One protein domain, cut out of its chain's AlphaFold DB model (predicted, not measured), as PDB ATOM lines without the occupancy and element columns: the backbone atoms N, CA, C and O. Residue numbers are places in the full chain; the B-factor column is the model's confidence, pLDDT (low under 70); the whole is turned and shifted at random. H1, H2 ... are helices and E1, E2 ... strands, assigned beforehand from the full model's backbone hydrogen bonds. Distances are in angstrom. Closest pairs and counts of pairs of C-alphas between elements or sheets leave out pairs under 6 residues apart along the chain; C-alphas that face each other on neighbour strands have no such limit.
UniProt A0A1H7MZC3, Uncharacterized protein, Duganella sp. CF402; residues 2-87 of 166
ATOM      1  N   LYS A   2     -28.626  15.927 -45.545       79.00
ATOM      2  CA  LYS A   2     -29.896  15.192 -45.657       79.00
ATOM      3  C   LYS A   2     -29.668  13.789 -46.234       79.00
ATOM      4  O   LYS A   2     -28.819  13.633 -47.109       79.00
ATOM      5  N   VAL A   3     -30.410  12.792 -45.758       90.06
ATOM      6  CA  VAL A   3     -30.506  11.488 -46.434       90.06
ATOM      7  C   VAL A   3     -31.239  11.640 -47.771       90.06
ATOM      8  O   VAL A   3     -32.186  12.423 -47.877       90.06
ATOM      9  N   ALA A   4     -30.792  10.923 -48.799       91.44
ATOM     10  CA  ALA A   4     -31.433  10.894 -50.106       91.44
ATOM     11  C   ALA A   4     -32.148   9.555 -50.321       91.44
ATOM     12  O   ALA A   4     -31.588   8.486 -50.067       91.44
ATOM     13  N   LEU A   5     -33.383   9.640 -50.814       94.38
ATOM     14  CA  LEU A   5     -34.096   8.503 -51.387       94.38
ATOM     15  C   LEU A   5     -33.411   8.144 -52.709       94.38
ATOM     16  O   LEU A   5     -33.106   9.036 -53.503       94.38
ATOM     17  N   MET A   6     -33.163   6.862 -52.953       93.69
ATOM     18  CA  MET A   6     -32.591   6.388 -54.214       93.69
ATOM     19  C   MET A   6     -33.473   5.309 -54.822       93.69
ATOM     20  O   MET A   6     -34.108   4.551 -54.093       93.69
ATOM     21  N   ALA A   7     -33.496   5.214 -56.151       92.12
ATOM     22  CA  ALA A   7     -34.133   4.076 -56.803       92.12
ATOM     23  C   ALA A   7     -33.519   2.763 -56.271       92.12
ATOM     24  O   ALA A   7     -32.296   2.724 -56.073       92.12
ATOM     25  N   PRO A   8     -34.331   1.710 -56.041       93.62
ATOM     26  CA  PRO A   8     -33.842   0.430 -55.544       93.62
ATOM     27  C   PRO A   8     -32.661  -0.060 -56.375       93.62
ATOM     28  O   PRO A   8     -32.784  -0.286 -57.579       93.62
ATOM     29  N   THR A   9     -31.500  -0.176 -55.740       96.06
ATOM     30  CA  THR A   9     -30.278  -0.647 -56.395       96.06
ATOM     31  C   THR A   9     -29.971  -2.040 -55.886       96.06
ATOM     32  O   THR A   9     -29.650  -2.216 -54.710       96.06
ATOM     33  N   ILE A  10     -30.108  -3.025 -56.772       96.19
ATOM     34  CA  ILE A  10     -29.911  -4.435 -56.446       96.19
ATOM     35  C   ILE A  10     -28.450  -4.801 -56.682       96.19
ATOM     36  O   ILE A  10     -27.922  -4.645 -57.783       96.19
ATOM     37  N   GLU A  11     -27.814  -5.326 -55.645       94.31
ATOM     38  CA  GLU A  11     -26.444  -5.815 -55.678       94.31
ATOM     39  C   GLU A  11     -26.410  -7.192 -55.023       94.31
ATOM     40  O   GLU A  11     -26.490  -7.317 -53.803       94.31
ATOM     41  N   GLN A  12     -26.306  -8.241 -55.841       91.94
ATOM     42  CA  GLN A  12     -26.352  -9.631 -55.379       91.94
ATOM     43  C   GLN A  12     -27.611  -9.914 -54.533       91.94
ATOM     44  O   GLN A  12     -28.708 -10.003 -55.080       91.94
ATOM     45  N   SER A  13     -27.454 -10.053 -53.213       96.69
ATOM     46  CA  SER A  13     -28.531 -10.335 -52.255       96.69
ATOM     47  C   SER A  13     -28.956  -9.102 -51.451       96.69
ATOM     48  O   SER A  13     -29.662  -9.243 -50.454       96.69
ATOM     49  N   TYR A  14     -28.548  -7.904 -51.874       97.69
ATOM     50  CA  TYR A  14     -28.881  -6.631 -51.242       97.69
ATOM     51  C   TYR A  14     -29.759  -5.771 -52.148       97.69
ATOM     52  O   TYR A  14     -29.609  -5.770 -53.369       97.69
ATOM     53  N   CYS A  15     -30.641  -4.998 -51.526       98.00
ATOM     54  CA  CYS A  15     -31.423  -3.948 -52.158       98.00
ATOM     55  C   CYS A  15     -31.211  -2.649 -51.376       98.00
ATOM     56  O   CYS A  15     -31.691  -2.501 -50.249       98.00
ATOM     57  N   TRP A  16     -30.451  -1.720 -51.960       97.88
ATOM     58  CA  TRP A  16     -30.140  -0.420 -51.366       97.88
ATOM     59  C   TRP A  16     -31.235   0.597 -51.691       97.88
ATOM     60  O   TRP A  16     -31.626   0.747 -52.850       97.88
ATOM     61  N   LEU A  17     -31.729   1.286 -50.659       98.00
ATOM     62  CA  LEU A  17     -32.935   2.123 -50.717       98.00
ATOM     63  C   LEU A  17     -32.672   3.586 -50.364       98.00
ATOM     64  O   LEU A  17     -33.395   4.474 -50.817       98.00
ATOM     65  N   PHE A  18     -31.642   3.851 -49.565       97.81
ATOM     66  CA  PHE A  18     -31.258   5.194 -49.153       97.81
ATOM     67  C   PHE A  18     -29.757   5.373 -49.297       97.81
ATOM     68  O   PHE A  18     -28.985   4.430 -49.112       97.81
ATOM     69  N   THR A  19     -29.345   6.611 -49.542       95.56
ATOM     70  CA  THR A  19     -27.935   6.985 -49.550       95.56
ATOM     71  C   THR A  19     -27.695   8.271 -48.778       95.56
ATOM     72  O   THR A  19     -28.520   9.189 -48.745       95.56
ATOM     73  N   ARG A  20     -26.537   8.342 -48.132       92.81
ATOM     74  CA  ARG A  20     -26.035   9.531 -47.457       92.81
ATOM     75  C   ARG A  20     -24.519   9.515 -47.520       92.81
ATOM     76  O   ARG A  20     -23.869   8.720 -46.848       92.81
ATOM     77  N   ASN A  21     -23.937  10.456 -48.255       89.69
ATOM     78  CA  ASN A  21     -22.492  10.502 -48.485       89.69
ATOM     79  C   ASN A  21     -22.002   9.183 -49.105       89.69
ATOM     80  O   ASN A  21     -22.347   8.875 -50.237       89.69
ATOM     81  N   GLN A  22     -21.210   8.413 -48.361       91.38
ATOM     82  CA  GLN A  22     -20.685   7.108 -48.762       91.38
ATOM     83  C   GLN A  22     -21.406   5.956 -48.047       91.38
ATOM     84  O   GLN A  22     -20.951   4.824 -48.102       91.38
ATOM     85  N   GLN A  23     -22.493   6.246 -47.333       95.12
ATOM     86  CA  GLN A  23     -23.302   5.259 -46.637       95.12
ATOM     87  C   GLN A  23     -24.529   4.917 -47.481       95.12
ATOM     88  O   GLN A  23     -25.250   5.818 -47.916       95.12
ATOM     89  N   VAL A  24     -24.798   3.629 -47.650       96.94
ATOM     90  CA  VAL A  24     -26.063   3.116 -48.187       96.94
ATOM     91  C   VAL A  24     -26.831   2.396 -47.089       96.94
ATOM     92  O   VAL A  24     -26.237   1.797 -46.191       96.94
ATOM     93  N   ILE A  25     -28.155   2.486 -47.126       97.81
ATOM     94  CA  ILE A  25     -29.055   1.799 -46.194       97.81
ATOM     95  C   ILE A  25     -30.086   1.054 -47.029       97.81
ATOM     96  O   ILE A  25     -30.621   1.588 -48.005       97.81
ATOM     97  N   GLY A  26     -30.358  -0.186 -46.660       97.94
ATOM     98  CA  GLY A  26     -31.256  -1.043 -47.407       97.94
ATOM     99  C   GLY A  26     -31.504  -2.345 -46.678       97.94
ATOM    100  O   GLY A  26     -31.478  -2.401 -45.447       97.94
ATOM    101  N   VAL A  27     -31.742  -3.393 -47.454       98.31
ATOM    102  CA  VAL A  27     -32.059  -4.717 -46.929       98.31
ATOM    103  C   VAL A  27     -31.234  -5.797 -47.606       98.31
ATOM    104  O   VAL A  27     -30.987  -5.745 -48.809       98.31
ATOM    105  N   HIS A  28     -30.861  -6.807 -46.834       98.00
ATOM    106  CA  HIS A  28     -30.488  -8.110 -47.353       98.00
ATOM    107  C   HIS A  28     -31.749  -8.956 -47.574       98.00
ATOM    108  O   HIS A  28     -32.756  -8.816 -46.866       98.00
ATOM    109  N   LYS A  29     -31.702  -9.858 -48.555       96.25
ATOM    110  CA  LYS A  29     -32.844 -10.690 -48.954       96.25
ATOM    111  C   LYS A  29     -33.396 -11.557 -47.818       96.25
ATOM    112  O   LYS A  29     -34.598 -11.794 -47.784       96.25
ATOM    113  N   THR A  30     -32.543 -12.019 -46.902       94.81
ATOM    114  CA  THR A  30     -32.937 -12.898 -45.782       94.81
ATOM    115  C   THR A  30     -32.655 -12.310 -44.410       94.81
ATOM    116  O   THR A  30     -33.416 -12.554 -43.482       94.81
ATOM    117  N   ASP A  31     -31.594 -11.516 -44.279       94.88
ATOM    118  CA  ASP A  31     -31.063 -11.126 -42.963       94.88
ATOM    119  C   ASP A  31     -31.596  -9.761 -42.497       94.88
ATOM    120  O   ASP A  31     -31.233  -9.261 -41.433       94.88
ATOM    121  N   GLY A  32     -32.493  -9.163 -43.286       95.88
ATOM    122  CA  GLY A  32     -33.209  -7.946 -42.932       95.88
ATOM    123  C   GLY A  32     -32.426  -6.671 -43.222       95.88
ATOM    124  O   GLY A  32     -31.638  -6.589 -44.165       95.88
ATOM    125  N   TRP A  33     -32.711  -5.627 -42.449       98.00
ATOM    126  CA  TRP A  33     -32.175  -4.293 -42.694       98.00
ATOM    127  C   TRP A  33     -30.693  -4.181 -42.335       98.00
ATOM    128  O   TRP A  33     -30.242  -4.669 -41.295       98.00
ATOM    129  N   CYS A  34     -29.950  -3.478 -43.186       97.38
ATOM    130  CA  CYS A  34     -28.523  -3.245 -43.013       97.38
ATOM    131  C   CYS A  34     -28.079  -1.895 -43.591       97.38
ATOM    132  O   CYS A  34     -28.804  -1.215 -44.325       97.38
ATOM    133  N   THR A  35     -26.855  -1.503 -43.255       97.25
ATOM    134  CA  THR A  35     -26.157  -0.375 -43.870       97.25
ATOM    135  C   THR A  35     -24.742  -0.767 -44.247       97.25
ATOM    136  O   THR A  35     -24.135  -1.606 -43.590       97.25
ATOM    137  N   ARG A  36     -24.205  -0.141 -45.290       96.56
ATOM    138  CA  ARG A  36     -22.806  -0.280 -45.681       96.56
ATOM    139  C   ARG A  36     -22.172   1.095 -45.799       96.56
ATOM    140  O   ARG A  36     -22.760   1.996 -46.402       96.56
ATOM    141  N   LEU A  37     -20.982   1.253 -45.227       94.44
ATOM    142  CA  LEU A  37     -20.151   2.439 -45.395       94.44
ATOM    143  C   LEU A  37     -19.065   2.130 -46.429       94.44
ATOM    144  O   LEU A  37     -18.235   1.258 -46.209       94.44
ATOM    145  N   ARG A  38     -19.053   2.861 -47.546       91.00
ATOM    146  CA  ARG A  38     -18.132   2.628 -48.672       91.00
ATOM    147  C   ARG A  38     -18.218   1.165 -49.136       91.00
ATOM    148  O   ARG A  38     -19.313   0.693 -49.436       91.00
ATOM    149  N   ASP A  39     -17.077   0.485 -49.135       88.25
ATOM    150  CA  ASP A  39     -16.883  -0.898 -49.560       88.25
ATOM    151  C   ASP A  39     -16.630  -1.830 -48.357       88.25
ATOM    152  O   ASP A  39     -16.056  -2.903 -48.511       88.25
ATOM    153  N   GLU A  40     -17.002  -1.402 -47.144       93.75
ATOM    154  CA  GLU A  40     -16.910  -2.234 -45.940       93.75
ATOM    155  C   GLU A  40     -17.993  -3.326 -45.917       93.75
ATOM    156  O   GLU A  40     -18.934  -3.325 -46.713       93.75
ATOM    157  N   GLU A  41     -17.881  -4.260 -44.975       94.50
ATOM    158  CA  GLU A  41     -18.917  -5.269 -44.757       94.50
ATOM    159  C   GLU A  41     -20.228  -4.626 -44.258       94.50
ATOM    160  O   GLU A  41     -20.193  -3.698 -43.439       94.50
ATOM    161  N   PRO A  42     -21.403  -5.096 -44.718       96.31
ATOM    162  CA  PRO A  42     -22.683  -4.603 -44.227       96.31
ATOM    163  C   PRO A  42     -22.883  -4.836 -42.724       96.31
ATOM    164  O   PRO A  42     -22.663  -5.926 -42.198       96.31
ATOM    165  N   ILE A  43     -23.384  -3.811 -42.039       96.69
ATOM    166  CA  ILE A  43     -23.773  -3.852 -40.629       96.69
ATOM    167  C   ILE A  43     -25.286  -4.061 -40.555       96.69
ATOM    168  O   ILE A  43     -26.056  -3.245 -41.065       96.69
ATOM    169  N   PHE A  44     -25.710  -5.141 -39.901       96.69
ATOM    170  CA  PHE A  44     -27.118  -5.506 -39.722       96.69
ATOM    171  C   PHE A  44     -27.711  -4.916 -38.441       96.69
ATOM    172  O   PHE A  44     -27.051  -4.869 -37.403       96.69
ATOM    173  N   PHE A  45     -28.986  -4.524 -38.485       94.31
ATOM    174  CA  PHE A  45     -29.701  -3.983 -37.320       94.31
ATOM    175  C   PHE A  45     -30.376  -5.098 -36.509       94.31
ATOM    176  O   PHE A  45     -31.598  -5.154 -36.390       94.31
ATOM    177  N   SER A  46     -29.572  -6.023 -35.979       88.00
ATOM    178  CA  SER A  46     -30.047  -7.139 -35.144       88.00
ATOM    179  C   SER A  46     -30.257  -6.762 -33.671       88.00
ATOM    180  O   SER A  46     -30.889  -7.512 -32.928       88.00
ATOM    181  N   ASN A  47     -29.747  -5.605 -33.242       89.56
ATOM    182  CA  ASN A  47     -29.933  -5.025 -31.913       89.56
ATOM    183  C   ASN A  47     -29.926  -3.481 -31.988       89.56
ATOM    184  O   ASN A  47     -29.722  -2.911 -33.061       89.56
ATOM    185  N   GLU A  48     -30.166  -2.811 -30.857       88.75
ATOM    186  CA  GLU A  48     -30.367  -1.355 -30.802       88.75
ATOM    187  C   GLU A  48     -29.128  -0.517 -31.145       88.75
ATOM    188  O   GLU A  48     -29.273   0.586 -31.663       88.75
ATOM    189  N   GLU A  49     -27.911  -0.999 -30.885       89.44
ATOM    190  CA  GLU A  49     -26.696  -0.181 -31.004       89.44
ATOM    191  C   GLU A  49     -26.437   0.292 -32.455       89.44
ATOM    192  O   GLU A  49     -26.287   1.500 -32.675       89.44
ATOM    193  N   PRO A  50     -26.503  -0.579 -33.484       92.44
ATOM    194  CA  PRO A  50     -26.416  -0.170 -34.883       92.44
ATOM    195  C   PRO A  50     -27.504   0.809 -35.347       92.44
ATOM    196  O   PRO A  50     -27.316   1.471 -36.373       92.44
ATOM    197  N   CYS A  51     -28.626   0.960 -34.625       93.00
ATOM    198  CA  CYS A  51     -29.680   1.904 -35.013       93.00
ATOM    199  C   CYS A  51     -29.190   3.356 -35.054       93.00
ATOM    200  O   CYS A  51     -29.761   4.167 -35.789       93.00
ATOM    201  N   MET A  52     -28.093   3.678 -34.357       93.19
ATOM    202  CA  MET A  52     -27.454   4.992 -34.442       93.19
ATOM    203  C   MET A  52     -27.142   5.413 -35.887       93.19
ATOM    204  O   MET A  52     -27.236   6.588 -36.244       93.19
ATOM    205  N   LEU A  53     -26.819   4.439 -36.745       92.88
ATOM    206  CA  LEU A  53     -26.417   4.661 -38.132       92.88
ATOM    207  C   LEU A  53     -27.593   5.018 -39.051       92.88
ATOM    208  O   LEU A  53     -27.367   5.520 -40.152       92.88
ATOM    209  N   ILE A  54     -28.833   4.789 -38.607       94.25
ATOM    210  CA  ILE A  54     -30.057   5.029 -39.387       94.25
ATOM    211  C   ILE A  54     -30.985   6.068 -38.764       94.25
ATOM    212  O   ILE A  54     -32.032   6.362 -39.334       94.25
ATOM    213  N   MET A  55     -30.592   6.705 -37.656       95.19
ATOM    214  CA  MET A  55     -31.349   7.817 -37.062       95.19
ATOM    215  C   MET A  55     -31.637   8.937 -38.059       95.19
ATOM    216  O   MET A  55     -32.683   9.572 -37.990       95.19
ATOM    217  N   ILE A  56     -30.743   9.137 -39.031       94.56
ATOM    218  CA  ILE A  56     -30.919  10.116 -40.105       94.56
ATOM    219  C   ILE A  56     -32.197   9.892 -40.926       94.56
ATOM    220  O   ILE A  56     -32.733  10.846 -41.483       94.56
ATOM    221  N   LEU A  57     -32.726   8.667 -40.976       96.62
ATOM    222  CA  LEU A  57     -33.994   8.383 -41.646       96.62
ATOM    223  C   LEU A  57     -35.171   9.100 -40.975       96.62
ATOM    224  O   LEU A  57     -36.117   9.458 -41.666       96.62
ATOM    225  N   LEU A  58     -35.078   9.416 -39.676       96.75
ATOM    226  CA  LEU A  58     -36.098  10.189 -38.956       96.75
ATOM    227  C   LEU A  58     -36.194  11.652 -39.422       96.75
ATOM    228  O   LEU A  58     -37.114  12.370 -39.031       96.75
ATOM    229  N   GLU A  59     -35.250  12.130 -40.239       95.81
ATOM    230  CA  GLU A  59     -35.369  13.439 -40.888       95.81
ATOM    231  C   GLU A  59     -36.386  13.452 -42.033       95.81
ATOM    232  O   GLU A  59     -36.853  14.530 -42.412       95.81
ATOM    233  N   LEU A  60     -36.714  12.283 -42.591       96.06
ATOM    234  CA  LEU A  60     -37.757  12.136 -43.599       96.06
ATOM    235  C   LEU A  60     -39.134  12.294 -42.957       96.06
ATOM    236  O   LEU A  60     -39.338  11.946 -41.789       96.06
ATOM    237  N   LYS A  61     -40.094  12.787 -43.743       95.31
ATOM    238  CA  LYS A  61     -41.506  12.671 -43.367       95.31
ATOM    239  C   LYS A  61     -41.918  11.208 -43.431       95.31
ATOM    240  O   LYS A  61     -41.448  10.478 -44.306       95.31
ATOM    241  N   VAL A  62     -42.838  10.798 -42.561       95.69
ATOM    242  CA  VAL A  62     -43.317   9.411 -42.558       95.69
ATOM    243  C   VAL A  62     -43.953   9.046 -43.898       95.69
ATOM    244  O   VAL A  62     -43.689   7.963 -44.409       95.69
ATOM    245  N   SER A  63     -44.720   9.957 -44.506       95.56
ATOM    246  CA  SER A  63     -45.329   9.721 -45.821       95.56
ATOM    247  C   SER A  63     -44.288   9.487 -46.919       95.56
ATOM    248  O   SER A  63     -44.406   8.530 -47.672       95.56
ATOM    249  N   GLU A  64     -43.235  10.311 -46.971       96.12
ATOM    250  CA  GLU A  64     -42.144  10.176 -47.949       96.12
ATOM    251  C   GLU A  64     -41.414   8.838 -47.773       96.12
ATOM    252  O   GLU A  64     -41.063   8.182 -48.751       96.12
ATOM    253  N   PHE A  65     -41.202   8.418 -46.523       97.25
ATOM    254  CA  PHE A  65     -40.587   7.135 -46.205       97.25
ATOM    255  C   PHE A  65     -41.472   5.952 -46.624       97.25
ATOM    256  O   PHE A  65     -41.006   5.062 -47.334       97.25
ATOM    257  N   ASP A  66     -42.746   5.950 -46.227       96.75
ATOM    258  CA  ASP A  66     -43.685   4.861 -46.517       96.75
ATOM    259  C   ASP A  66     -43.947   4.725 -48.031       96.75
ATOM    260  O   ASP A  66     -43.961   3.611 -48.560       96.75
ATOM    261  N   GLU A  67     -44.108   5.844 -48.748       97.06
ATOM    262  CA  GLU A  67     -44.252   5.869 -50.211       97.06
ATOM    263  C   GLU A  67     -43.022   5.272 -50.899       97.06
ATOM    264  O   GLU A  67     -43.155   4.449 -51.810       97.06
ATOM    265  N   HIS A  68     -41.826   5.634 -50.426       97.94
ATOM    266  CA  HIS A  68     -40.572   5.110 -50.955       97.94
ATOM    267  C   HIS A  68     -40.447   3.597 -50.765       97.94
ATOM    268  O   HIS A  68     -40.114   2.878 -51.709       97.94
ATOM    269  N   LEU A  69     -40.768   3.088 -49.570       97.94
ATOM    270  CA  LEU A  69     -40.749   1.645 -49.313       97.94
ATOM    271  C   LEU A  69     -41.792   0.902 -50.152       97.94
ATOM    272  O   LEU A  69     -41.498  -0.168 -50.681       97.94
ATOM    273  N   SER A  70     -42.985   1.472 -50.314       97.56
ATOM    274  CA  SER A  70     -44.043   0.898 -51.152       97.56
ATOM    275  C   SER A  70     -43.605   0.780 -52.617       97.56
ATOM    276  O   SER A  70     -43.737  -0.283 -53.230       97.56
ATOM    277  N   ALA A  71     -42.993   1.835 -53.167       97.31
ATOM    278  CA  ALA A  71     -42.429   1.810 -54.513       97.31
ATOM    279  C   ALA A  71     -41.297   0.775 -54.641       97.31
ATOM    280  O   ALA A  71     -41.240   0.037 -55.626       97.31
ATOM    281  N   ALA A  72     -40.430   0.669 -53.631       97.44
ATOM    282  CA  ALA A  72     -39.350  -0.310 -53.616       97.44
ATOM    283  C   ALA A  72     -39.860  -1.759 -53.613       97.44
ATOM    284  O   ALA A  72     -39.339  -2.585 -54.357       97.44
ATOM    285  N   VAL A  73     -40.913  -2.056 -52.845       97.56
ATOM    286  CA  VAL A  73     -41.579  -3.371 -52.843       97.56
ATOM    287  C   VAL A  73     -42.133  -3.719 -54.226       97.56
ATOM    288  O   VAL A  73     -42.058  -4.873 -54.640       97.56
ATOM    289  N   HIS A  74     -42.677  -2.742 -54.954       96.50
ATOM    290  CA  HIS A  74     -43.195  -2.973 -56.301       96.50
ATOM    291  C   HIS A  74     -42.083  -3.260 -57.322       96.50
ATOM    292  O   HIS A  74     -42.253  -4.103 -58.200       96.50
ATOM    293  N   LEU A  75     -40.947  -2.568 -57.201       96.44
ATOM    294  CA  LEU A  75     -39.812  -2.686 -58.121       96.44
ATOM    295  C   LEU A  75     -38.910  -3.894 -57.833       96.44
ATOM    296  O   LEU A  75     -38.277  -4.400 -58.755       96.44
ATOM    297  N   ALA A  76     -38.845  -4.342 -56.579       96.44
ATOM    298  CA  ALA A  76     -37.989  -5.435 -56.124       96.44
ATOM    299  C   ALA A  76     -38.773  -6.386 -55.188       96.44
ATOM    300  O   ALA A  76     -38.482  -6.473 -53.987       96.44
ATOM    301  N   PRO A  77     -39.814  -7.076 -55.700       96.50
ATOM    302  CA  PRO A  77     -40.747  -7.865 -54.891       96.50
ATOM    303  C   PRO A  77     -40.080  -9.014 -54.125       96.50
ATOM    304  O   PRO A  77     -40.561  -9.416 -53.066       96.50
ATOM    305  N   GLU A  78     -38.946  -9.520 -54.599       97.06
ATOM    306  CA  GLU A  78     -38.156 -10.545 -53.920       97.06
ATOM    307  C   GLU A  78     -37.533 -10.070 -52.595       97.06
ATOM    308  O   GLU A  78     -37.111 -10.907 -51.798       97.06
ATOM    309  N   PHE A  79     -37.514  -8.758 -52.339       97.88
ATOM    310  CA  PHE A  79     -37.078  -8.147 -51.079       97.88
ATOM    311  C   PHE A  79     -38.246  -7.693 -50.195       97.88
ATOM    312  O   PHE A  79     -38.016  -7.189 -49.096       97.88
ATOM    313  N   ALA A  80     -39.499  -7.865 -50.637       97.12
ATOM    314  CA  ALA A  80     -40.669  -7.258 -50.003       97.12
ATOM    315  C   ALA A  80     -40.788  -7.567 -48.506       97.12
ATOM    316  O   ALA A  80     -41.030  -6.660 -47.709       97.12
ATOM    317  N   SER A  81     -40.550  -8.826 -48.121       96.94
ATOM    318  CA  SER A  81     -40.577  -9.245 -46.717       96.94
ATOM    319  C   SER A  81     -39.551  -8.482 -45.877       96.94
ATOM    320  O   SER A  81     -39.899  -7.984 -44.809       96.94
ATOM    321  N   SER A  82     -38.311  -8.341 -46.355       97.62
ATOM    322  CA  SER A  82     -37.271  -7.603 -45.633       97.62
ATOM    323  C   SER A  82     -37.583  -6.109 -45.573       97.62
ATOM    324  O   SER A  82     -37.456  -5.501 -44.514       97.62
ATOM    325  N   ILE A  83     -38.045  -5.508 -46.678       97.62
ATOM    326  CA  ILE A  83     -38.391  -4.076 -46.741       97.62
ATOM    327  C   ILE A  83     -39.487  -3.736 -45.724       97.62
ATOM    328  O   ILE A  83     -39.375  -2.750 -44.998       97.62
ATOM    329  N   GLN A  84     -40.520  -4.571 -45.618       96.12
ATOM    330  CA  GLN A  84     -41.635  -4.354 -44.692       96.12
ATOM    331  C   GLN A  84     -41.238  -4.472 -43.211       96.12
ATOM    332  O   GLN A  84     -41.955  -3.974 -42.346       96.12
ATOM    333  N   GLN A  85     -40.093  -5.086 -42.905       95.69
ATOM    334  CA  GLN A  85     -39.591  -5.301 -41.546       95.69
ATOM    335  C   GLN A  85     -38.628  -4.195 -41.084       95.69
ATOM    336  O   GLN A  85     -37.637  -4.468 -40.406       95.69
ATOM    337  N   PHE A  86     -38.896  -2.937 -41.450       96.50
ATOM    338  CA  PHE A  86     -38.080  -1.812 -40.987       96.50
ATOM    339  C   PHE A  86     -38.031  -1.771 -39.447       96.50
ATOM    340  O   PHE A  86     -39.096  -1.778 -38.819       96.50
ATOM    341  N   PRO A  87     -36.837  -1.708 -38.814       95.69
ATOM    342  CA  PRO A  87     -36.677  -1.789 -37.359       95.69
ATOM    343  C   PRO A  87     -37.062  -0.479 -36.645       95.69
ATOM    344  O   PRO A  87     -36.318   0.045 -35.817       95.69
TER     345      PRO A  87
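Overview. This is residues 2 to 87 of the 166 residues of an uncharacterized protein of Duganella sp. CF402 (UniProt A0A1H7MZC3). Picture two layers, one a strongly twisted wall of four antiparallel strands, E1 to E4, the other the three helices H1, H2 and H3 over one face of that wall, with its other face bare. H2 runs along edge strand E1 and folds back into H3; H1 is separate from both. The 86 printed residues hold, in chain order, E1 E2 E3 E4 H1 H2 H3; the sheet keeps the order E1 - E2 - E3 - E4, a meander, each strand the antiparallel neighbour of the one before. The class is mixed, the whole compact, with a radius of gyration of the C-alphas of 11.7 A and spans of 29 by 28 by 23 A.

Along the chain. Find C-alpha 4 at (-31.433, 10.894, -50.106), where E1, residues 4 to 11, begins; it spans 18.3 A and bends by 67 degrees at residue 7. Next come E2, residues 14 to 20, E3, residues 23 to 28, and E4, residues 32 to 37. H1 takes residues 49 to 59, H2 residues 62 to 75 over 20.0 A, and H3 residues 77 to 84, ending at (-41.635, -4.354, -44.692).

Arrangement. Within hydrogen-bond range are N 9 and O 16 of E1 and E2, 3.0 A, N 17 and O 25 of E2 and E3, 2.9 A, and N 26 and O 34 of E3 and E4, 3.0 A. H2 is over E1 at a height of 9.7 A over the sheet; their closest C-alphas, Pro 8 and Ala 72, are 5.9 A apart. H2, with residues 69 to 73 alone, touches H3 in a helical hairpin; the closest C-alphas, Val 73 and Ala 80, are 4.9 A apart. H1, on the same face, is only just apart from H2, closest 8.1 A. Every O i to N i+4 pair is within range in H2, 2 of 4 in H3 and 1 of 7 in H1, where 6 of 8 O i to N i+3 pairs are.

Size, cuts and confidence. The farthest C-alphas, Glu 40 and Ser 63, are 30.8 A apart. The printed part has no cut; E4 to H1 is the long link, and no printed residue is under 70.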